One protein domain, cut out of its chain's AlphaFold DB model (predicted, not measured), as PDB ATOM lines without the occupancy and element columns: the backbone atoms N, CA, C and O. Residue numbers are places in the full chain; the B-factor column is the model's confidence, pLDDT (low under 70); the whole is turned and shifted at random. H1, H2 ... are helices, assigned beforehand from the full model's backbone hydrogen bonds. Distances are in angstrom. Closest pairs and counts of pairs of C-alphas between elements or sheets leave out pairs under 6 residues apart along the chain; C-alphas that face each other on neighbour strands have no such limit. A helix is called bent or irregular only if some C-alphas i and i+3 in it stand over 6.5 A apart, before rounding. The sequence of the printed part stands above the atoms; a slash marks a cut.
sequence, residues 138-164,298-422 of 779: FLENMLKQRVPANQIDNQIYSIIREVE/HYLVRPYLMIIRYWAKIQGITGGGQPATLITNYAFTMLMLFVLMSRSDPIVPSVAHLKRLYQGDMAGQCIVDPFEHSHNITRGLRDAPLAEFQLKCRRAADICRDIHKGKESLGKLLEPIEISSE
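AT A GLANCE: This is residues 138 to 164 and 298 to 422 of the 779 residues of the protein "Putative speckle targeted PIP5K1A-regulated poly(A) polymerase-like" of Penaeus vannamei (UniProt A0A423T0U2). An open set of crossed helices has H3 in the middle, with H2 crossing it on one side and H4 folding back on it on the other, while H1 packs on H2. The longest helix, H6, runs past this group, apart from H3 and H4, and the short H7 joins H6 to H3. H5 and the long loop of residues 358 to 382 lie toward the end of the longest span opposite H1, and H5 touches no helix. The printed part has 152 residues with seven named helices, H1 to H7 in chain order, and no named strand; its class is all helix. It is only just compact, close to loose, with a radius of gyration of the C-alphas of 17.7 A and spans of 52 by 37 by 28 A.

IN THESE COORDINATES: H1 is residues 138 to 143, beginning at C-alpha 138 (75.325, 206.273, 5.255), and is 8.7 A long. H2, residues 149 to 163, is 22.4 A long and only just irregular: C-alphas 150 and 153 are 6.9 A apart. H3, residues 301 to 314, spans 20.3 A, and H4, residues 329 to 341, 18.4 A. H5, residues 351 to 357, spans 9.9 A. H6, residues 383 to 404, runs 31.2 A from C-alpha 383 (103.099, 216.875, -19.527) to C-alpha 404 (76.468, 225.766, -5.886). H7, residues 411 to 414, spans 5.3 A and ends at C-alpha 414 (83.637, 212.338, -5.675).

HOW THE PARTS SIT: H3 is the hub, touching three helices. With residues 303 to 307 alone it touches H2, closest C-alphas Met 306 and Ile 160 at 6.7 A, at a steep tilt of 69 degrees, only just short of about perpendicular, the same way. H3 and H4 form a helical hairpin at a steep tilt of 43 degrees, opposite ways; the closest C-alphas, Leu 305 and Met 336, are 6.9 A apart. H3 and H7 only just touch, with 3 pairs of C-alphas within 8 A, the closest being Trp 311 and Leu 414 at 6.0 A. H1 and H2, a helical hairpin, also only just touch, with 3 such pairs, the closest being Leu 143 and Gln 155 at 7.0 A. H6 touches H7, closest C-alphas Ile 399 and Leu 413 at 6.3 A. In H1, H3, H4, H5 and H6 every O i to N i+4 pair is within hydrogen-bond range; in H2 9 of 11 are, and H7 is too short for one.

THE WHOLE: The C-alphas farthest apart, Gly 360 and Glu 422, are 55.8 A apart. Residues 165 to 297 are not printed, and C-alphas 164 and 298 are 18.4 A apart across this cut. The links H3 to H4 and H5 to H6 are long. Mean pLDDT of the printed part is 77.0, and it is under 70 at residues 320 to 325, 351 to 381, 385 and 421 to 422.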
ATOM      1  N   PHE A 138      76.201 205.192   4.817       86.38
ATOM      2  CA  PHE A 138      75.325 206.273   5.255       86.38
ATOM      3  C   PHE A 138      75.754 207.618   4.658       86.38
ATOM      4  O   PHE A 138      74.934 208.281   4.020       86.38
ATOM      5  N   LEU A 139      77.033 207.989   4.793       86.81
ATOM      6  CA  LEU A 139      77.555 209.234   4.239       86.81
ATOM      7  C   LEU A 139      77.484 209.246   2.707       86.81
ATOM      8  O   LEU A 139      77.011 210.227   2.140       86.81
ATOM      9  N   GLU A 140      77.836 208.156   2.021       90.00
ATOM     10  CA  GLU A 140      77.665 208.050   0.562       90.00
ATOM     11  C   GLU A 140      76.218 208.308   0.115       90.00
ATOM     12  O   GLU A 140      75.979 208.945  -0.910       90.00
ATOM     13  N   ASN A 141      75.233 207.816   0.872       88.50
ATOM     14  CA  ASN A 141      73.820 208.022   0.559       88.50
ATOM     15  C   ASN A 141      73.350 209.446   0.880       88.50
ATOM     16  O   ASN A 141      72.548 209.997   0.128       88.50
ATOM     17  N   MET A 142      73.885 210.068   1.933       89.38
ATOM     18  CA  MET A 142      73.666 211.484   2.239       89.38
ATOM     19  C   MET A 142      74.267 212.399   1.158       89.38
ATOM     20  O   MET A 142      73.648 213.384   0.769       89.38
ATOM     21  N   LEU A 143      75.446 212.062   0.626       92.31
ATOM     22  CA  LEU A 143      76.149 212.858  -0.385       92.31
ATOM     23  C   LEU A 143      75.489 212.834  -1.768       92.31
ATOM     24  O   LEU A 143      75.715 213.757  -2.546       92.31
ATOM     25  N   LYS A 144      74.650 211.833  -2.065       92.44
ATOM     26  CA  LYS A 144      73.799 211.791  -3.272       92.44
ATOM     27  C   LYS A 144      72.617 212.767  -3.200       92.44
ATOM     28  O   LYS A 144      71.977 213.030  -4.216       92.44
ATOM     29  N   GLN A 145      72.299 213.296  -2.017       89.31
ATOM     30  CA  GLN A 145      71.224 214.269  -1.848       89.31
ATOM     31  C   GLN A 145      71.712 215.665  -2.247       89.31
ATOM     32  O   GLN A 145      72.792 216.109  -1.850       89.31
ATOM     33  N   ARG A 146      70.898 216.367  -3.041       91.62
ATOM     34  CA  ARG A 146      71.127 217.775  -3.382       91.62
ATOM     35  C   ARG A 146      70.732 218.634  -2.186       91.62
ATOM     36  O   ARG A 146      69.640 218.470  -1.647       91.62
ATOM     37  N   VAL A 147      71.619 219.538  -1.788       84.50
ATOM     38  CA  VAL A 147      71.429 220.451  -0.655       84.50
ATOM     39  C   VAL A 147      71.599 221.899  -1.123       84.50
ATOM     40  O   VAL A 147      72.317 222.137  -2.098       84.50
ATOM     41  N   PRO A 148      70.957 222.884  -0.471       81.06
ATOM     42  CA  PRO A 148      71.224 224.293  -0.748       81.06
ATOM     43  C   PRO A 148      72.677 224.656  -0.407       81.06
ATOM     44  O   PRO A 148      73.311 224.029   0.444       81.06
ATOM     45  N   ALA A 149      73.208 225.700  -1.050       77.06
ATOM     46  CA  ALA A 149      74.627 226.053  -0.966       77.06
ATOM     47  C   ALA A 149      75.137 226.279   0.473       77.06
ATOM     48  O   ALA A 149      76.266 225.918   0.793       77.06
ATOM     49  N   ASN A 150      74.286 226.798   1.362       78.62
ATOM     50  CA  ASN A 150      74.584 227.024   2.782       78.62
ATOM     51  C   ASN A 150      74.675 225.740   3.638       78.62
ATOM     52  O   ASN A 150      74.974 225.829   4.825       78.62
ATOM     53  N   GLN A 151      74.413 224.558   3.069       82.06
ATOM     54  CA  GLN A 151      74.529 223.262   3.749       82.06
ATOM     55  C   GLN A 151      75.674 222.387   3.210       82.06
ATOM     56  O   GLN A 151      75.970 221.354   3.814       82.06
ATOM     57  N   ILE A 152      76.353 222.796   2.130       86.06
ATOM     58  CA  ILE A 152      77.494 222.060   1.550       86.06
ATOM     59  C   ILE A 152      78.610 221.892   2.592       86.06
ATOM     60  O   ILE A 152      79.161 220.800   2.735       86.06
ATOM     61  N   ASP A 153      78.893 222.936   3.376       85.69
ATOM     62  CA  ASP A 153      79.905 222.918   4.438       85.69
ATOM     63  C   ASP A 153      79.688 221.761   5.423       85.69
ATOM     64  O   ASP A 153      80.637 221.060   5.773       85.69
ATOM     65  N   ASN A 154      78.440 221.485   5.817       86.62
ATOM     66  CA  ASN A 154      78.117 220.368   6.710       86.62
ATOM     67  C   ASN A 154      78.461 219.013   6.075       86.62
ATOM     68  O   ASN A 154      78.984 218.131   6.754       86.62
ATOM     69  N   GLN A 155      78.217 218.850   4.770       87.19
ATOM     70  CA  GLN A 155      78.600 217.639   4.043       87.19
ATOM     71  C   GLN A 155      80.133 217.499   3.961       87.19
ATOM     72  O   GLN A 155      80.658 216.406   4.182       87.19
ATOM     73  N   ILE A 156      80.857 218.602   3.730       88.69
ATOM     74  CA  ILE A 156      82.329 218.645   3.741       88.69
ATOM     75  C   ILE A 156      82.880 218.261   5.123       88.69
ATOM     76  O   ILE A 156      83.771 217.415   5.210       88.69
ATOM     77  N   TYR A 157      82.340 218.819   6.211       89.06
ATOM     78  CA  TYR A 157      82.758 218.460   7.569       89.06
ATOM     79  C   TYR A 157      82.468 216.991   7.904       89.06
ATOM     80  O   TYR A 157      83.288 216.365   8.575       89.06
ATOM     81  N   SER A 158      81.361 216.416   7.422       90.12
ATOM     82  CA  SER A 158      81.072 214.985   7.589       90.12
ATOM     83  C   SER A 158      82.084 214.096   6.860       90.12
ATOM     84  O   SER A 158      82.582 213.150   7.465       90.12
ATOM     85  N   ILE A 159      82.467 214.434   5.620       90.44
ATOM     86  CA  ILE A 159      83.557 213.743   4.903       90.44
ATOM     87  C   ILE A 159      84.851 213.815   5.713       90.44
ATOM     88  O   ILE A 159      85.479 212.787   5.955       90.44
ATOM     89  N   ILE A 160      85.233 215.011   6.173       91.81
ATOM     90  CA  ILE A 160      86.471 215.223   6.934       91.81
ATOM     91  C   ILE A 160      86.510 214.346   8.191       91.81
ATOM     92  O   ILE A 160      87.530 213.702   8.417       91.81
ATOM     93  N   ARG A 161      85.413 214.268   8.956       88.19
ATOM     94  CA  ARG A 161      85.327 213.462  10.188       88.19
ATOM     95  C   ARG A 161      85.481 211.959   9.963       88.19
ATOM     96  O   ARG A 161      85.972 211.277  10.854       88.19
ATOM     97  N   GLU A 162      85.051 211.437   8.815       88.38
ATOM     98  CA  GLU A 162      85.227 210.014   8.496       88.38
ATOM     99  C   GLU A 162      86.641 209.691   7.999       88.38
ATOM    100  O   GLU A 162      87.137 208.592   8.240       88.38
ATOM    101  N   VAL A 163      87.304 210.632   7.313       91.44
ATOM    102  CA  VAL A 163      88.614 210.375   6.693       91.44
ATOM    103  C   VAL A 163      89.810 210.822   7.530       91.44
ATOM    104  O   VAL A 163      90.917 210.374   7.243       91.44
ATOM    105  N   GLU A 164      89.643 211.712   8.511       92.06
ATOM    106  CA  GLU A 164      90.741 212.258   9.321       92.06
ATOM    107  C   GLU A 164      91.269 211.293  10.393       92.06
ATOM    108  O   GLU A 164      90.532 210.472  10.931       92.06
ATOM    109  N   HIS A 298      93.693 230.192   9.617       80.19
ATOM    110  CA  HIS A 298      92.306 230.552   9.342       80.19
ATOM    111  C   HIS A 298      91.421 229.300   9.245       80.19
ATOM    112  O   HIS A 298      91.838 228.269   8.712       80.19
ATOM    113  N   TYR A 299      90.187 229.381   9.754       80.19
ATOM    114  CA  TYR A 299      89.313 228.215   9.954       80.19
ATOM    115  C   TYR A 299      88.961 227.473   8.652       80.19
ATOM    116  O   TYR A 299      88.811 226.255   8.672       80.19
ATOM    117  N   LEU A 300      88.907 228.182   7.516       82.69
ATOM    118  CA  LEU A 300      88.659 227.593   6.191       82.69
ATOM    119  C   LEU A 300      89.849 226.811   5.610       82.69
ATOM    120  O   LEU A 300      89.645 225.987   4.721       82.69
ATOM    121  N   VAL A 301      91.081 227.031   6.087       83.94
ATOM    122  CA  VAL A 301      92.288 226.466   5.450       83.94
ATOM    123  C   VAL A 301      92.311 224.950   5.575       83.94
ATOM    124  O   VAL A 301      92.525 224.250   4.587       83.94
ATOM    125  N   ARG A 302      92.063 224.415   6.776       92.69
ATOM    126  CA  ARG A 302      92.079 222.963   6.982       92.69
ATOM    127  C   ARG A 302      90.972 222.248   6.191       92.69
ATOM    128  O   ARG A 302      91.324 221.296   5.495       92.69
ATOM    129  N   PRO A 303      89.688 222.666   6.229       91.38
ATOM    130  CA  PRO A 303      88.645 222.032   5.426       91.38
ATOM    131  C   PRO A 303      88.936 222.067   3.927       91.38
ATOM    132  O   PRO A 303      88.853 221.025   3.282       91.38
ATOM    133  N   TYR A 304      89.371 223.218   3.401       92.88
ATOM    134  CA  TYR A 304      89.771 223.390   2.000       92.88
ATOM    135  C   TYR A 304      90.872 222.401   1.583       92.88
ATOM    136  O   TYR A 304      90.711 221.658   0.614       92.88
ATOM    137  N   LEU A 305      91.964 222.322   2.353       94.75
ATOM    138  CA  LEU A 305      93.066 221.403   2.055       94.75
ATOM    139  C   LEU A 305      92.644 219.931   2.183       94.75
ATOM    140  O   LEU A 305      93.077 219.107   1.379       94.75
ATOM    141  N   MET A 306      91.808 219.585   3.166       95.56
ATOM    142  CA  MET A 306      91.345 218.208   3.382       95.56
ATOM    143  C   MET A 306      90.423 217.719   2.262       95.56
ATOM    144  O   MET A 306      90.676 216.648   1.708       95.56
ATOM    145  N   ILE A 307      89.391 218.489   1.893       94.69
ATOM    146  CA  ILE A 307      88.408 218.053   0.889       94.69
ATOM    147  C   ILE A 307      89.036 217.933  -0.503       94.69
ATOM    148  O   ILE A 307      88.801 216.947  -1.199       94.69
ATOM    149  N   ILE A 308      89.916 218.868  -0.880       94.00
ATOM    150  CA  ILE A 308      90.588 218.837  -2.184       94.00
ATOM    151  C   ILE A 308      91.664 217.737  -2.225       94.00
ATOM    152  O   ILE A 308      91.799 217.067  -3.248       94.00
ATOM    153  N   ARG A 309      92.378 217.450  -1.119       94.12
ATOM    154  CA  ARG A 309      93.250 216.254  -1.020       94.12
ATOM    155  C   ARG A 309      92.459 214.954  -1.137       94.12
ATOM    156  O   ARG A 309      92.946 214.011  -1.755       94.12
ATOM    157  N   TYR A 310      91.264 214.889  -0.548       93.88
ATOM    158  CA  TYR A 310      90.422 213.698  -0.616       93.88
ATOM    159  C   TYR A 310      89.917 213.464  -2.046       93.88
ATOM    160  O   TYR A 310      90.122 212.383  -2.599       93.88
ATOM    161  N   TRP A 311      89.396 214.514  -2.688       93.75
ATOM    162  CA  TRP A 311      89.054 214.521  -4.111       93.75
ATOM    163  C   TRP A 311      90.235 214.081  -4.990       93.75
ATOM    164  O   TRP A 311      90.114 213.120  -5.746       93.75
ATOM    165  N   ALA A 312      91.409 214.701  -4.845       90.25
ATOM    166  CA  ALA A 312      92.583 214.384  -5.661       90.25
ATOM    167  C   ALA A 312      93.091 212.941  -5.474       90.25
ATOM    168  O   ALA A 312      93.611 212.344  -6.423       90.25
ATOM    169  N   LYS A 313      92.897 212.353  -4.284       88.44
ATOM    170  CA  LYS A 313      93.159 210.932  -4.015       88.44
ATOM    171  C   LYS A 313      92.168 210.023  -4.749       88.44
ATOM    172  O   LYS A 313      92.606 209.032  -5.328       88.44
ATOM    173  N   ILE A 314      90.874 210.353  -4.762       88.12
ATOM    174  CA  ILE A 314      89.852 209.583  -5.496       88.12
ATOM    175  C   ILE A 314      90.075 209.668  -7.012       88.12
ATOM    176  O   ILE A 314      90.071 208.647  -7.692       88.12
ATOM    177  N   GLN A 315      90.355 210.865  -7.534       86.44
ATOM    178  CA  GLN A 315      90.603 211.091  -8.964       86.44
ATOM    179  C   GLN A 315      91.954 210.545  -9.464       86.44
ATOM    180  O   GLN A 315      92.282 210.700 -10.644       86.44
ATOM    181  N   GLY A 316      92.768 209.950  -8.583       85.69
ATOM    182  CA  GLY A 316      94.089 209.413  -8.915       85.69
ATOM    183  C   GLY A 316      95.137 210.469  -9.289       85.69
ATOM    184  O   GLY A 316      96.179 210.108  -9.820       85.69
ATOM    185  N   ILE A 317      94.886 211.754  -9.012       84.00
ATOM    186  CA  ILE A 317      95.799 212.877  -9.305       84.00
ATOM    187  C   ILE A 317      97.046 212.801  -8.415       84.00
ATOM    188  O   ILE A 317      98.172 213.042  -8.863       84.00
ATOM    189  N   THR A 318      96.840 212.475  -7.137       83.00
ATOM    190  CA  THR A 318      97.907 212.408  -6.136       83.00
ATOM    191  C   THR A 318      98.279 210.979  -5.780       83.00
ATOM    192  O   THR A 318      97.409 210.152  -5.512       83.00
ATOM    193  N   GLY A 319      99.578 210.707  -5.658       71.81
ATOM    194  CA  GLY A 319     100.068 209.410  -5.205       71.81
ATOM    195  C   GLY A 319     101.552 209.419  -4.852       71.81
ATOM    196  O   GLY A 319     102.299 210.314  -5.237       71.81
ATOM    197  N   GLY A 320     101.991 208.408  -4.104       61.41
ATOM    198  CA  GLY A 320     103.406 208.182  -3.817       61.41
ATOM    199  C   GLY A 320     103.912 206.952  -4.556       61.41
ATOM    200  O   GLY A 320     103.578 205.832  -4.171       61.41
ATOM    201  N   GLY A 321     104.760 207.093  -5.582       50.97
ATOM    202  CA  GLY A 321     105.347 205.903  -6.190       50.97
ATOM    203  C   GLY A 321     106.162 206.035  -7.465       50.97
ATOM    204  O   GLY A 321     106.350 207.111  -8.008       50.97
ATOM    205  N   GLN A 322     106.669 204.878  -7.899       40.62
ATOM    206  CA  GLN A 322     107.276 204.655  -9.209       40.62
ATOM    207  C   GLN A 322     106.298 203.831 -10.070       40.62
ATOM    208  O   GLN A 322     105.798 202.825  -9.551       40.62
ATOM    209  N   PRO A 323     106.048 204.202 -11.342       47.56
ATOM    210  CA  PRO A 323     106.563 205.400 -12.013       47.56
ATOM    211  C   PRO A 323     106.015 206.690 -11.383       47.56
ATOM    212  O   PRO A 323     104.866 206.741 -10.952       47.56
ATOM    213  N   ALA A 324     106.855 207.723 -11.313       56.91
ATOM    214  CA  ALA A 324     106.533 209.000 -10.676       56.91
ATOM    215  C   ALA A 324     105.684 209.907 -11.589       56.91
ATOM    216  O   ALA A 324     106.101 211.000 -11.941       56.91
ATOM    217  N   THR A 325     104.515 209.433 -12.029       63.03
ATOM    218  CA  THR A 325     103.580 210.217 -12.860       63.03
ATOM    219  C   THR A 325     102.689 211.156 -12.064       63.03
ATOM    220  O   THR A 325     102.233 212.148 -12.616       63.03
ATOM    221  N   LEU A 326     102.401 210.820 -10.808       73.50
ATOM    222  CA  LEU A 326     101.393 211.500  -9.997       73.50
ATOM    223  C   LEU A 326     102.005 212.607  -9.140       73.50
ATOM    224  O   LEU A 326     103.165 212.526  -8.725       73.50
ATOM    225  N   ILE A 327     101.202 213.625  -8.834       78.88
ATOM    226  CA  ILE A 327     101.626 214.737  -7.982       78.88
ATOM    227  C   ILE A 327     101.789 214.212  -6.546       78.88
ATOM    228  O   ILE A 327     100.936 213.490  -6.024       78.88
ATOM    229  N   THR A 328     102.886 214.561  -5.871       83.50
ATOM    230  CA  THR A 328     103.053 214.163  -4.464       83.50
ATOM    231  C   THR A 328     102.073 214.929  -3.574       83.50
ATOM    232  O   THR A 328     101.813 216.112  -3.799       83.50
ATOM    233  N   ASN A 329     101.574 214.297  -2.506       87.00
ATOM    234  CA  ASN A 329     100.683 214.960  -1.540       87.00
ATOM    235  C   ASN A 329     101.289 216.254  -0.963       87.00
ATOM    236  O   ASN A 329     100.554 217.192  -0.660       87.00
ATOM    237  N   TYR A 330     102.617 216.321  -0.823       87.75
ATOM    238  CA  TYR A 330     103.331 217.523  -0.388       87.75
ATOM    239  C   TYR A 330     103.269 218.639  -1.440       87.75
ATOM    240  O   TYR A 330     102.781 219.726  -1.135       87.75
ATOM    241  N   ALA A 331     103.663 218.355  -2.688       81.81
ATOM    242  CA  ALA A 331     103.619 219.332  -3.777       81.81
ATOM    243  C   ALA A 331     102.194 219.844  -4.039       81.81
ATOM    244  O   ALA A 331     101.987 221.044  -4.192       81.81
ATOM    245  N   PHE A 332     101.199 218.954  -3.995       85.69
ATOM    246  CA  PHE A 332      99.793 219.326  -4.134       85.69
ATOM    247  C   PHE A 332      99.298 220.217  -2.978       85.69
ATOM    248  O   PHE A 332      98.557 221.171  -3.199       85.69
ATOM    249  N   THR A 333      99.766 219.971  -1.748       90.12
ATOM    250  CA  THR A 333      99.464 220.834  -0.588       90.12
ATOM    251  C   THR A 333     100.077 222.221  -0.735       90.12
ATOM    252  O   THR A 333      99.403 223.209  -0.455       90.12
ATOM    253  N   MET A 334     101.316 222.313  -1.225       83.62
ATOM    254  CA  MET A 334     101.960 223.602  -1.485       83.62
ATOM    255  C   MET A 334     101.291 224.372  -2.629       83.62
ATOM    256  O   MET A 334     101.120 225.579  -2.504       83.62
ATOM    257  N   LEU A 335     100.821 223.694  -3.683       82.69
ATOM    258  CA  LEU A 335     100.023 224.318  -4.745       82.69
ATOM    259  C   LEU A 335      98.719 224.923  -4.199       82.69
ATOM    260  O   LEU A 335      98.415 226.079  -4.474       82.69
ATOM    261  N   MET A 336      97.968 224.177  -3.386       88.69
ATOM    262  CA  MET A 336      96.740 224.690  -2.766       88.69
ATOM    263  C   MET A 336      97.003 225.850  -1.793       88.69
ATOM    264  O   MET A 336      96.248 226.819  -1.773       88.69
ATOM    265  N   LEU A 337      98.078 225.784  -1.001       83.81
ATOM    266  CA  LEU A 337      98.491 226.889  -0.130       83.81
ATOM    267  C   LEU A 337      98.881 228.130  -0.942       83.81
ATOM    268  O   LEU A 337      98.471 229.229  -0.585       83.81
ATOM    269  N   PHE A 338      99.601 227.961  -2.053       79.94
ATOM    270  CA  PHE A 338      99.926 229.047  -2.978       79.94
ATOM    271  C   PHE A 338      98.662 229.695  -3.560       79.94
ATOM    272  O   PHE A 338      98.546 230.915  -3.528       79.94
ATOM    273  N   VAL A 339      97.660 228.907  -3.971       79.00
ATOM    274  CA  VAL A 339      96.359 229.444  -4.410       79.00
ATOM    275  C   VAL A 339      95.691 230.287  -3.314       79.00
ATOM    276  O   VAL A 339      95.140 231.337  -3.625       79.00
ATOM    277  N   LEU A 340      95.771 229.895  -2.035       81.19
ATOM    278  CA  LEU A 340      95.242 230.701  -0.923       81.19
ATOM    279  C   LEU A 340      96.051 231.983  -0.638       81.19
ATOM    280  O   LEU A 340      95.466 232.951  -0.147       81.19
ATOM    281  N   MET A 341      97.356 231.997  -0.937       81.94
ATOM    282  CA  MET A 341      98.231 233.178  -0.829       81.94
ATOM    283  C   MET A 341      98.013 234.171  -1.975       81.94
ATOM    284  O   MET A 341      98.065 235.375  -1.753       81.94
ATOM    285  N   SER A 342      97.780 233.673  -3.191       75.31
ATOM    286  CA  SER A 342      97.695 234.459  -4.430       75.31
ATOM    287  C   SER A 342      96.292 234.990  -4.747       75.31
ATOM    288  O   SER A 342      96.029 235.432  -5.865       75.31
ATOM    289  N   ARG A 343      95.372 234.948  -3.780       81.00
ATOM    290  CA  ARG A 343      94.065 235.611  -3.877       81.00
ATOM    291  C   ARG A 343      94.226 237.129  -3.789       81.00
ATOM    292  O   ARG A 343      95.132 237.617  -3.123       81.00
ATOM    293  N   SER A 344      93.278 237.870  -4.366       74.12
ATOM    294  CA  SER A 344      93.129 239.317  -4.130       74.12
ATOM    295  C   SER A 344      92.884 239.659  -2.654       74.12
ATOM    296  O   SER A 344      93.272 240.727  -2.199       74.12
ATOM    297  N   ASP A 345      92.280 238.724  -1.919       76.25
ATOM    298  CA  ASP A 345      92.146 238.710  -0.462       76.25
ATOM    299  C   ASP A 345      92.832 237.435   0.091       76.25
ATOM    300  O   ASP A 345      92.224 236.347   0.063       76.25
ATOM    301  N   PRO A 346      94.130 237.510   0.466       72.88
ATOM    302  CA  PRO A 346      94.926 236.361   0.901       72.88
ATOM    303  C   PRO A 346      94.432 235.757   2.220       72.88
ATOM    304  O   PRO A 346      94.511 236.374   3.278       72.88
ATOM    305  N   ILE A 347      94.003 234.492   2.179       74.12
ATOM    306  CA  ILE A 347      93.509 233.773   3.372       74.12
ATOM    307  C   ILE A 347      94.670 233.292   4.257       74.12
ATOM    308  O   ILE A 347      94.495 233.084   5.459       74.12
ATOM    309  N   VAL A 348      95.858 233.097   3.675       74.94
ATOM    310  CA  VAL A 348      97.069 232.709   4.409       74.94
ATOM    311  C   VAL A 348      98.239 233.627   4.043       74.94
ATOM    312  O   VAL A 348      98.394 233.980   2.872       74.94
ATOM    313  N   PRO A 349      99.097 234.005   5.009       73.38
ATOM    314  CA  PRO A 349     100.259 234.840   4.734       73.38
ATOM    315  C   PRO A 349     101.294 234.083   3.898       73.38
ATOM    316  O   PRO A 349     101.510 232.880   4.060       73.38
ATOM    317  N   SER A 350     102.026 234.798   3.049       75.75
ATOM    318  CA  SER A 350     103.181 234.218   2.365       75.75
ATOM    319  C   SER A 350     104.252 233.765   3.370       75.75
ATOM    320  O   SER A 350     104.414 234.367   4.433       75.75
ATOM    321  N   VAL A 351     105.034 232.728   3.033       68.62
ATOM    322  CA  VAL A 351     106.201 232.293   3.843       68.62
ATOM    323  C   VAL A 351     107.133 233.479   4.110       68.62
ATOM    324  O   VAL A 351     107.668 233.645   5.199       68.62
ATOM    325  N   ALA A 352     107.253 234.346   3.108       66.00
ATOM    326  CA  ALA A 352     107.856 235.662   3.169       66.00
ATOM    327  C   ALA A 352     107.364 236.527   4.346       66.00
ATOM    328  O   ALA A 352     108.162 236.986   5.167       66.00
ATOM    329  N   HIS A 353     106.052 236.743   4.436       66.12
ATOM    330  CA  HIS A 353     105.433 237.496   5.521       66.12
ATOM    331  C   HIS A 353     105.620 236.792   6.876       66.12
ATOM    332  O   HIS A 353     105.981 237.457   7.841       66.12
ATOM    333  N   LEU A 354     105.479 235.461   6.943       65.50
ATOM    334  CA  LEU A 354     105.764 234.701   8.168       65.50
ATOM    335  C   LEU A 354     107.209 234.902   8.639       65.50
ATOM    336  O   LEU A 354     107.410 235.246   9.798       65.50
ATOM    337  N   LYS A 355     108.210 234.770   7.755       62.19
ATOM    338  CA  LYS A 355     109.615 235.037   8.106       62.19
ATOM    339  C   LYS A 355     109.782 236.441   8.695       62.19
ATOM    340  O   LYS A 355     110.442 236.560   9.712       62.19
ATOM    341  N   ARG A 356     109.129 237.476   8.145       59.59
ATOM    342  CA  ARG A 356     109.158 238.840   8.718       59.59
ATOM    343  C   ARG A 356     108.521 238.942  10.110       59.59
ATOM    344  O   ARG A 356     109.071 239.631  10.958       59.59
ATOM    345  N   LEU A 357     107.410 238.248  10.369       54.91
ATOM    346  CA  LEU A 357     106.799 238.203  11.709       54.91
ATOM    347  C   LEU A 357     107.678 237.477  12.740       54.91
ATOM    348  O   LEU A 357     107.640 237.815  13.919       54.91
ATOM    349  N   TYR A 358     108.465 236.495  12.297       52.19
ATOM    350  CA  TYR A 358     109.393 235.736  13.138       52.19
ATOM    351  C   TYR A 358     110.835 236.275  13.119       52.19
ATOM    352  O   TYR A 358     111.683 235.698  13.784       52.19
ATOM    353  N   GLN A 359     111.126 237.382  12.419       49.22
ATOM    354  CA  GLN A 359     112.480 237.933  12.212       49.22
ATOM    355  C   GLN A 359     113.047 238.693  13.432       49.22
ATOM    356  O   GLN A 359     113.644 239.761  13.318       49.22
ATOM    357  N   GLY A 360     112.975 238.059  14.601       39.09
ATOM    358  CA  GLY A 360     114.204 237.845  15.360       39.09
ATOM    359  C   GLY A 360     114.962 236.692  14.697       39.09
ATOM    360  O   GLY A 360     114.778 235.548  15.088       39.09
ATOM    361  N   ASP A 361     115.760 237.026  13.677       42.91
ATOM    362  CA  ASP A 361     116.454 236.132  12.731       42.91
ATOM    363  C   ASP A 361     115.593 235.222  11.827       42.91
ATOM    364  O   ASP A 361     114.756 234.452  12.282       42.91
ATOM    365  N   MET A 362     115.870 235.309  10.512       36.09
ATOM    366  CA  MET A 362     115.665 234.330   9.412       36.09
ATOM    367  C   MET A 362     115.334 235.053   8.095       36.09
ATOM    368  O   MET A 362     114.181 235.126   7.659       36.09
ATOM    369  N   ALA A 363     116.358 235.617   7.452       31.06
ATOM    370  CA  ALA A 363     116.248 236.318   6.170       31.06
ATOM    371  C   ALA A 363     115.937 235.383   4.971       31.06
ATOM    372  O   ALA A 363     116.000 234.156   5.065       31.06
ATOM    373  N   GLY A 364     115.624 235.983   3.814       30.12
ATOM    374  CA  GLY A 364     115.584 235.303   2.509       30.12
ATOM    375  C   GLY A 364     114.229 234.699   2.113       30.12
ATOM    376  O   GLY A 364     113.673 233.838   2.801       30.12
ATOM    377  N   GLN A 365     113.696 235.136   0.970       29.59
ATOM    378  CA  GLN A 365     112.389 234.739   0.437       29.59
ATOM    379  C   GLN A 365     112.508 234.400  -1.053       29.59
ATOM    380  O   GLN A 365     112.995 235.230  -1.809       29.59
ATOM    381  N   CYS A 366     112.009 233.234  -1.473       27.58
ATOM    382  CA  CYS A 366     111.291 233.052  -2.742       27.58
ATOM    383  C   CYS A 366     110.664 231.650  -2.792       27.58
ATOM    384  O   CYS A 366     111.066 230.769  -2.027       27.58
ATOM    385  N   ILE A 367     109.670 231.447  -3.664       37.09
ATOM    386  CA  ILE A 367     108.867 230.212  -3.731       37.09
ATOM    387  C   ILE A 367     109.637 229.109  -4.473       37.09
ATOM    388  O   ILE A 367     109.432 228.821  -5.648       37.09
ATOM    389  N   VAL A 368     110.538 228.489  -3.722       41.56
ATOM    390  CA  VAL A 368     111.051 227.128  -3.919       41.56
ATOM    391  C   VAL A 368     110.623 226.345  -2.656       41.56
ATOM    392  O   VAL A 368     109.745 226.833  -1.937       41.56
ATOM    393  N   ASP A 369     111.176 225.168  -2.328       48.81
ATOM    394  CA  ASP A 369     111.005 224.639  -0.962       48.81
ATOM    395  C   ASP A 369     111.359 225.758   0.046       48.81
ATOM    396  O   ASP A 369     112.416 226.382  -0.105       48.81
ATOM    397  N   PRO A 370     110.479 226.074   1.018       52.78
ATOM    398  CA  PRO A 370     110.585 227.295   1.823       52.78
ATOM    399  C   PRO A 370     111.859 227.378   2.678       52.78
ATOM    400  O   PRO A 370     112.174 228.454   3.209       52.78
ATOM    401  N   PHE A 371     112.597 226.267   2.770       51.88
ATOM    402  CA  PHE A 371     113.885 226.152   3.437       51.88
ATOM    403  C   PHE A 371     115.019 225.616   2.528       51.88
ATOM    404  O   PHE A 371     116.182 225.770   2.893       51.88
ATOM    405  N   GLU A 372     114.742 225.026   1.352       52.00
ATOM    406  CA  GLU A 372     115.771 224.552   0.402       52.00
ATOM    407  C   GLU A 372     115.583 225.097  -1.034       52.00
ATOM    408  O   GLU A 372     115.003 224.456  -1.914       52.00
ATOM    409  N   HIS A 373     116.198 226.249  -1.320       53.75
ATOM    410  CA  HIS A 373     116.064 226.991  -2.587       53.75
ATOM    411  C   HIS A 373     116.551 226.294  -3.879       53.75
ATOM    412  O   HIS A 373     116.502 226.895  -4.948       53.75
ATOM    413  N   SER A 374     116.988 225.031  -3.824       55.41
ATOM    414  CA  SER A 374     117.358 224.233  -5.007       55.41
ATOM    415  C   SER A 374     116.332 223.151  -5.382       55.41
ATOM    416  O   SER A 374     116.457 222.516  -6.435       55.41
ATOM    417  N   HIS A 375     115.308 222.912  -4.551       64.19
ATOM    418  CA  HIS A 375     114.380 221.804  -4.757       64.19
ATOM    419  C   HIS A 375     113.074 222.221  -5.446       64.19
ATOM    420  O   HIS A 375     112.115 222.644  -4.807       64.19
ATOM    421  N   ASN A 376     112.987 221.973  -6.756       65.94
ATOM    422  CA  ASN A 376     111.694 221.935  -7.439       65.94
ATOM    423  C   ASN A 376     110.927 220.650  -7.045       65.94
ATOM    424  O   ASN A 376     111.337 219.537  -7.393       65.94
ATOM    425  N   ILE A 377     109.811 220.826  -6.332       64.38
ATOM    426  CA  ILE A 377     108.935 219.765  -5.804       64.38
ATOM    427  C   ILE A 377     108.013 219.127  -6.862       64.38
ATOM    428  O   ILE A 377     107.481 218.043  -6.624       64.38
ATOM    429  N   THR A 378     107.851 219.751  -8.036       64.19
ATOM    430  CA  THR A 378     107.089 219.219  -9.182       64.19
ATOM    431  C   THR A 378     107.979 218.644 -10.288       64.19
ATOM    432  O   THR A 378     107.448 218.126 -11.263       64.19
ATOM    433  N   ARG A 379     109.315 218.620 -10.129       62.91
ATOM    434  CA  ARG A 379     110.290 218.126 -11.134       62.91
ATOM    435  C   ARG A 379     110.014 216.716 -11.693       62.91
ATOM    436  O   ARG A 379     110.536 216.372 -12.747       62.91
ATOM    437  N   GLY A 380     109.269 215.875 -10.973       61.50
ATOM    438  CA  GLY A 380     108.882 214.537 -11.439       61.50
ATOM    439  C   GLY A 380     107.649 214.503 -12.352       61.50
ATOM    440  O   GLY A 380     107.423 213.485 -13.000       61.50
ATOM    441  N   LEU A 381     106.855 215.578 -12.395       65.69
ATOM    442  CA  LEU A 381     105.632 215.649 -13.188       65.69
ATOM    443  C   LEU A 381     105.968 215.681 -14.686       65.69
ATOM    444  O   LEU A 381     106.995 216.218 -15.093       65.69
ATOM    445  N   ARG A 382     105.101 215.070 -15.495       70.00
ATOM    446  CA  ARG A 382     105.218 215.002 -16.958       70.00
ATOM    447  C   ARG A 382     103.984 215.639 -17.591       70.00
ATOM    448  O   ARG A 382     102.941 215.704 -16.941       70.00
ATOM    449  N   ASP A 383     104.096 216.033 -18.852       71.12
ATOM    450  CA  ASP A 383     103.099 216.875 -19.527       71.12
ATOM    451  C   ASP A 383     101.721 216.200 -19.612       71.12
ATOM    452  O   ASP A 383     100.715 216.805 -19.260       71.12
ATOM    453  N   ALA A 384     101.664 214.905 -19.947       71.69
ATOM    454  CA  ALA A 384     100.396 214.169 -20.003       71.69
ATOM    455  C   ALA A 384      99.653 214.106 -18.639       71.69
ATOM    456  O   ALA A 384      98.485 214.488 -18.595       71.69
ATOM    457  N   PRO A 385     100.285 213.721 -17.504       69.81
ATOM    458  CA  PRO A 385      99.684 213.883 -16.174       69.81
ATOM    459  C   PRO A 385      99.280 215.318 -15.799       69.81
ATOM    460  O   PRO A 385      98.324 215.498 -15.046       69.81
ATOM    461  N   LEU A 386      99.991 216.340 -16.292       72.81
ATOM    462  CA  LEU A 386      99.642 217.747 -16.059       72.81
ATOM    463  C   LEU A 386      98.379 218.150 -16.840       72.81
ATOM    464  O   LEU A 386      97.476 218.749 -16.258       72.81
ATOM    465  N   ALA A 387      98.279 217.759 -18.111       73.94
ATOM    466  CA  ALA A 387      97.101 217.962 -18.953       73.94
ATOM    467  C   ALA A 387      95.862 217.232 -18.393       73.94
ATOM    468  O   ALA A 387      94.788 217.822 -18.260       73.94
ATOM    469  N   GLU A 388      96.025 215.974 -17.962       79.38
ATOM    470  CA  GLU A 388      94.992 215.207 -17.250       79.38
ATOM    471  C   GLU A 388      94.535 215.923 -15.966       79.38
ATOM    472  O   GLU A 388      93.332 216.039 -15.708       79.38
ATOM    473  N   PHE A 389      95.476 216.442 -15.171       81.56
ATOM    474  CA  PHE A 389      95.171 217.204 -13.962       81.56
ATOM    475  C   PHE A 389      94.372 218.483 -14.266       81.56
ATOM    476  O   PHE A 389      93.356 218.736 -13.614       81.56
ATOM    477  N   GLN A 390      94.783 219.262 -15.271       80.44
ATOM    478  CA  GLN A 390      94.086 220.480 -15.696       80.44
ATOM    479  C   GLN A 390      92.659 220.185 -16.174       80.44
ATOM    480  O   GLN A 390      91.717 220.870 -15.770       80.44
ATOM    481  N   LEU A 391      92.465 219.138 -16.982       81.44
ATOM    482  CA  LEU A 391      91.145 218.742 -17.470       81.44
ATOM    483  C   LEU A 391      90.223 218.263 -16.337       81.44
ATOM    484  O   LEU A 391      89.063 218.681 -16.273       81.44
ATOM    485  N   LYS A 392      90.742 217.465 -15.393       86.12
ATOM    486  CA  LYS A 392      90.011 217.083 -14.170       86.12
ATOM    487  C   LYS A 392      89.626 218.299 -13.330       86.12
ATOM    488  O   LYS A 392      88.507 218.341 -12.826       86.12
ATOM    489  N   CYS A 393      90.494 219.309 -13.226       85.75
ATOM    490  CA  CYS A 393      90.173 220.564 -12.541       85.75
ATOM    491  C   CYS A 393      89.076 221.370 -13.253       85.75
ATOM    492  O   CYS A 393      88.172 221.855 -12.576       85.75
ATOM    493  N   ARG A 394      89.108 221.480 -14.592       86.62
ATOM    494  CA  ARG A 394      88.053 222.160 -15.374       86.62
ATOM    495  C   ARG A 394      86.683 221.517 -15.128       86.62
ATOM    496  O   ARG A 394      85.770 222.186 -14.655       86.62
ATOM    497  N   ARG A 395      86.582 220.196 -15.299       89.19
ATOM    498  CA  ARG A 395      85.334 219.444 -15.065       89.19
ATOM    499  C   ARG A 395      84.866 219.491 -13.607       89.19
ATOM    500  O   ARG A 395      83.673 219.613 -13.347       89.19
ATOM    501  N   ALA A 396      85.787 219.442 -12.643       90.81
ATOM    502  CA  ALA A 396      85.447 219.624 -11.233       90.81
ATOM    503  C   ALA A 396      84.915 221.036 -10.938       90.81
ATOM    504  O   ALA A 396      83.980 221.173 -10.154       90.81
ATOM    505  N   ALA A 397      85.446 222.080 -11.585       88.19
ATOM    506  CA  ALA A 397      84.917 223.436 -11.463       88.19
ATOM    507  C   ALA A 397      83.488 223.546 -12.026       88.19
ATOM    508  O   ALA A 397      82.650 224.213 -11.421       88.19
ATOM    509  N   ASP A 398      83.176 222.857 -13.126       89.69
ATOM    510  CA  ASP A 398      81.818 222.786 -13.685       89.69
ATOM    511  C   ASP A 398      80.839 222.127 -12.708       89.69
ATOM    512  O   ASP A 398      79.819 222.722 -12.354       89.69
ATOM    513  N   ILE A 399      81.212 220.958 -12.172       92.69
ATOM    514  CA  ILE A 399      80.443 220.247 -11.142       92.69
ATOM    515  C   ILE A 399      80.239 221.142  -9.907       92.69
ATOM    516  O   ILE A 399      79.117 221.271  -9.423       92.69
ATOM    517  N   CYS A 400      81.276 221.838  -9.430       91.06
ATOM    518  CA  CYS A 400      81.166 222.785  -8.314       91.06
ATOM    519  C   CYS A 400      80.210 223.954  -8.611       91.06
ATOM    520  O   CYS A 400      79.458 224.363  -7.723       91.06
ATOM    521  N   ARG A 401      80.192 224.483  -9.846       92.31
ATOM    522  CA  ARG A 401      79.247 225.536 -10.261       92.31
ATOM    523  C   ARG A 401      77.800 225.043 -10.245       92.31
ATOM    524  O   ARG A 401      76.916 225.820  -9.888       92.31
ATOM    525  N   ASP A 402      77.549 223.787 -10.603       92.81
ATOM    526  CA  ASP A 402      76.204 223.210 -10.577       92.81
ATOM    527  C   ASP A 402      75.767 222.767  -9.170       92.81
ATOM    528  O   ASP A 402      74.618 223.018  -8.802       92.81
ATOM    529  N   ILE A 403      76.675 222.255  -8.330       91.12
ATOM    530  CA  ILE A 403      76.418 222.042  -6.893       91.12
ATOM    531  C   ILE A 403      76.027 223.366  -6.221       91.12
ATOM    532  O   ILE A 403      75.004 223.439  -5.544       91.12
ATOM    533  N   HIS A 404      76.776 224.450  -6.460       87.94
ATOM    534  CA  HIS A 404      76.468 225.766  -5.886       87.94
ATOM    535  C   HIS A 404      75.102 226.318  -6.340       87.94
ATOM    536  O   HIS A 404      74.426 227.008  -5.582       87.94
ATOM    537  N   LYS A 405      74.654 225.970  -7.553       89.25
ATOM    538  CA  LYS A 405      73.316 226.305  -8.080       89.25
ATOM    539  C   LYS A 405      72.207 225.351  -7.604       89.25
ATOM    540  O   LYS A 405      71.083 225.464  -8.086       89.25
ATOM    541  N   GLY A 406      72.504 224.382  -6.733       87.19
ATOM    542  CA  GLY A 406      71.569 223.328  -6.312       87.19
ATOM    543  C   GLY A 406      71.179 222.349  -7.430       87.19
ATOM    544  O   GLY A 406      70.268 221.539  -7.262       87.19
ATOM    545  N   LYS A 407      71.855 222.420  -8.583       91.06
ATOM    546  CA  LYS A 407      71.618 221.551  -9.740       91.06
ATOM    547  C   LYS A 407      72.258 220.185  -9.589       91.06
ATOM    548  O   LYS A 407      71.839 219.283 -10.304       91.06
ATOM    549  N   GLU A 408      73.235 220.023  -8.699       93.94
ATOM    550  CA  GLU A 408      73.883 218.734  -8.479       93.94
ATOM    551  C   GLU A 408      74.276 218.479  -7.015       93.94
ATOM    552  O   GLU A 408      74.267 219.388  -6.189       93.94
ATOM    553  N   SER A 409      74.538 217.216  -6.672       94.56
ATOM    554  CA  SER A 409      74.908 216.786  -5.314       94.56
ATOM    555  C   SER A 409      76.428 216.769  -5.095       94.56
ATOM    556  O   SER A 409      77.189 216.541  -6.039       94.56
ATOM    557  N   LEU A 410      76.896 216.960  -3.852       92.50
ATOM    558  CA  LEU A 410      78.337 216.922  -3.541       92.50
ATOM    559  C   LEU A 410      78.971 215.561  -3.866       92.50
ATOM    560  O   LEU A 410      80.134 215.506  -4.260       92.50
ATOM    561  N   GLY A 411      78.202 214.470  -3.775       92.31
ATOM    562  CA  GLY A 411      78.643 213.133  -4.171       92.31
ATOM    563  C   GLY A 411      79.142 213.069  -5.616       92.31
ATOM    564  O   GLY A 411      80.109 212.358  -5.879       92.31
ATOM    565  N   LYS A 412      78.586 213.883  -6.529       92.94
ATOM    566  CA  LYS A 412      79.009 213.911  -7.936       92.94
ATOM    567  C   LYS A 412      80.463 214.354  -8.122       92.94
ATOM    568  O   LYS A 412      81.126 213.891  -9.044       92.94
ATOM    569  N   LEU A 413      80.981 215.206  -7.235       91.12
ATOM    570  CA  LEU A 413      82.385 215.634  -7.252       91.12
ATOM    571  C   LEU A 413      83.344 214.482  -6.898       91.12
ATOM    572  O   LEU A 413      84.505 214.493  -7.308       91.12
ATOM    573  N   LEU A 414      82.867 213.496  -6.133       90.06
ATOM    574  CA  LEU A 414      83.637 212.338  -5.675       90.06
ATOM    575  C   LEU A 414      83.553 211.139  -6.634       90.06
ATOM    576  O   LEU A 414      84.261 210.158  -6.434       90.06
ATOM    577  N   GLU A 415      82.720 211.193  -7.674       89.56
ATOM    578  CA  GLU A 415      82.694 210.160  -8.714       89.56
ATOM    579  C   GLU A 415      83.948 210.244  -9.610       89.56
ATOM    580  O   GLU A 415      84.451 211.346  -9.847       89.56
ATOM    581  N   PRO A 416      84.472 209.121 -10.138       87.94
ATOM    582  CA  PRO A 416      85.607 209.143 -11.060       87.94
ATOM    583  C   PRO A 416      85.328 209.984 -12.313       87.94
ATOM    584  O   PRO A 416      84.375 209.733 -13.048       87.94
ATOM    585  N   ILE A 417      86.189 210.965 -12.585       85.56
ATOM    586  CA  ILE A 417      86.132 211.789 -13.796       85.56
ATOM    587  C   ILE A 417      86.899 211.062 -14.909       85.56
ATOM    588  O   ILE A 417      88.130 211.130 -14.982       85.56
ATOM    589  N   GLU A 418      86.166 210.359 -15.773       81.06
ATOM    590  CA  GLU A 418      86.711 209.663 -16.946       81.06
ATOM    591  C   GLU A 418      87.047 210.650 -18.073       81.06
ATOM    592  O   GLU A 418      86.174 211.356 -18.571       81.06
ATOM    593  N   ILE A 419      88.314 210.698 -18.485       77.56
ATOM    594  CA  ILE A 419      88.784 211.483 -19.635       77.56
ATOM    595  C   ILE A 419      88.682 210.607 -20.887       77.56
ATOM    596  O   ILE A 419      89.178 209.479 -20.883       77.56
ATOM    597  N   SER A 420      88.053 211.114 -21.949       72.94
ATOM    598  CA  SER A 420      87.980 210.417 -23.234       72.94
ATOM    599  C   SER A 420      89.273 210.598 -24.037       72.94
ATOM    600  O   SER A 420      90.083 211.488 -23.773       72.94
ATOM    601  N   SER A 421      89.471 209.768 -25.061       61.53
ATOM    602  CA  SER A 421      90.572 209.953 -26.013       61.53
ATOM    603  C   SER A 421      90.451 211.233 -26.846       61.53
ATOM    604  O   SER A 421      91.465 211.714 -27.339       61.53
ATOM    605  N   GLU A 422      89.243 211.778 -26.997       62.25
ATOM    606  CA  GLU A 422      88.959 212.983 -27.786       62.25
ATOM    607  C   GLU A 422      89.396 214.242 -27.017       62.25
ATOM    608  O   GLU A 422      90.113 215.082 -27.564       62.25
TER     609      GLU A 422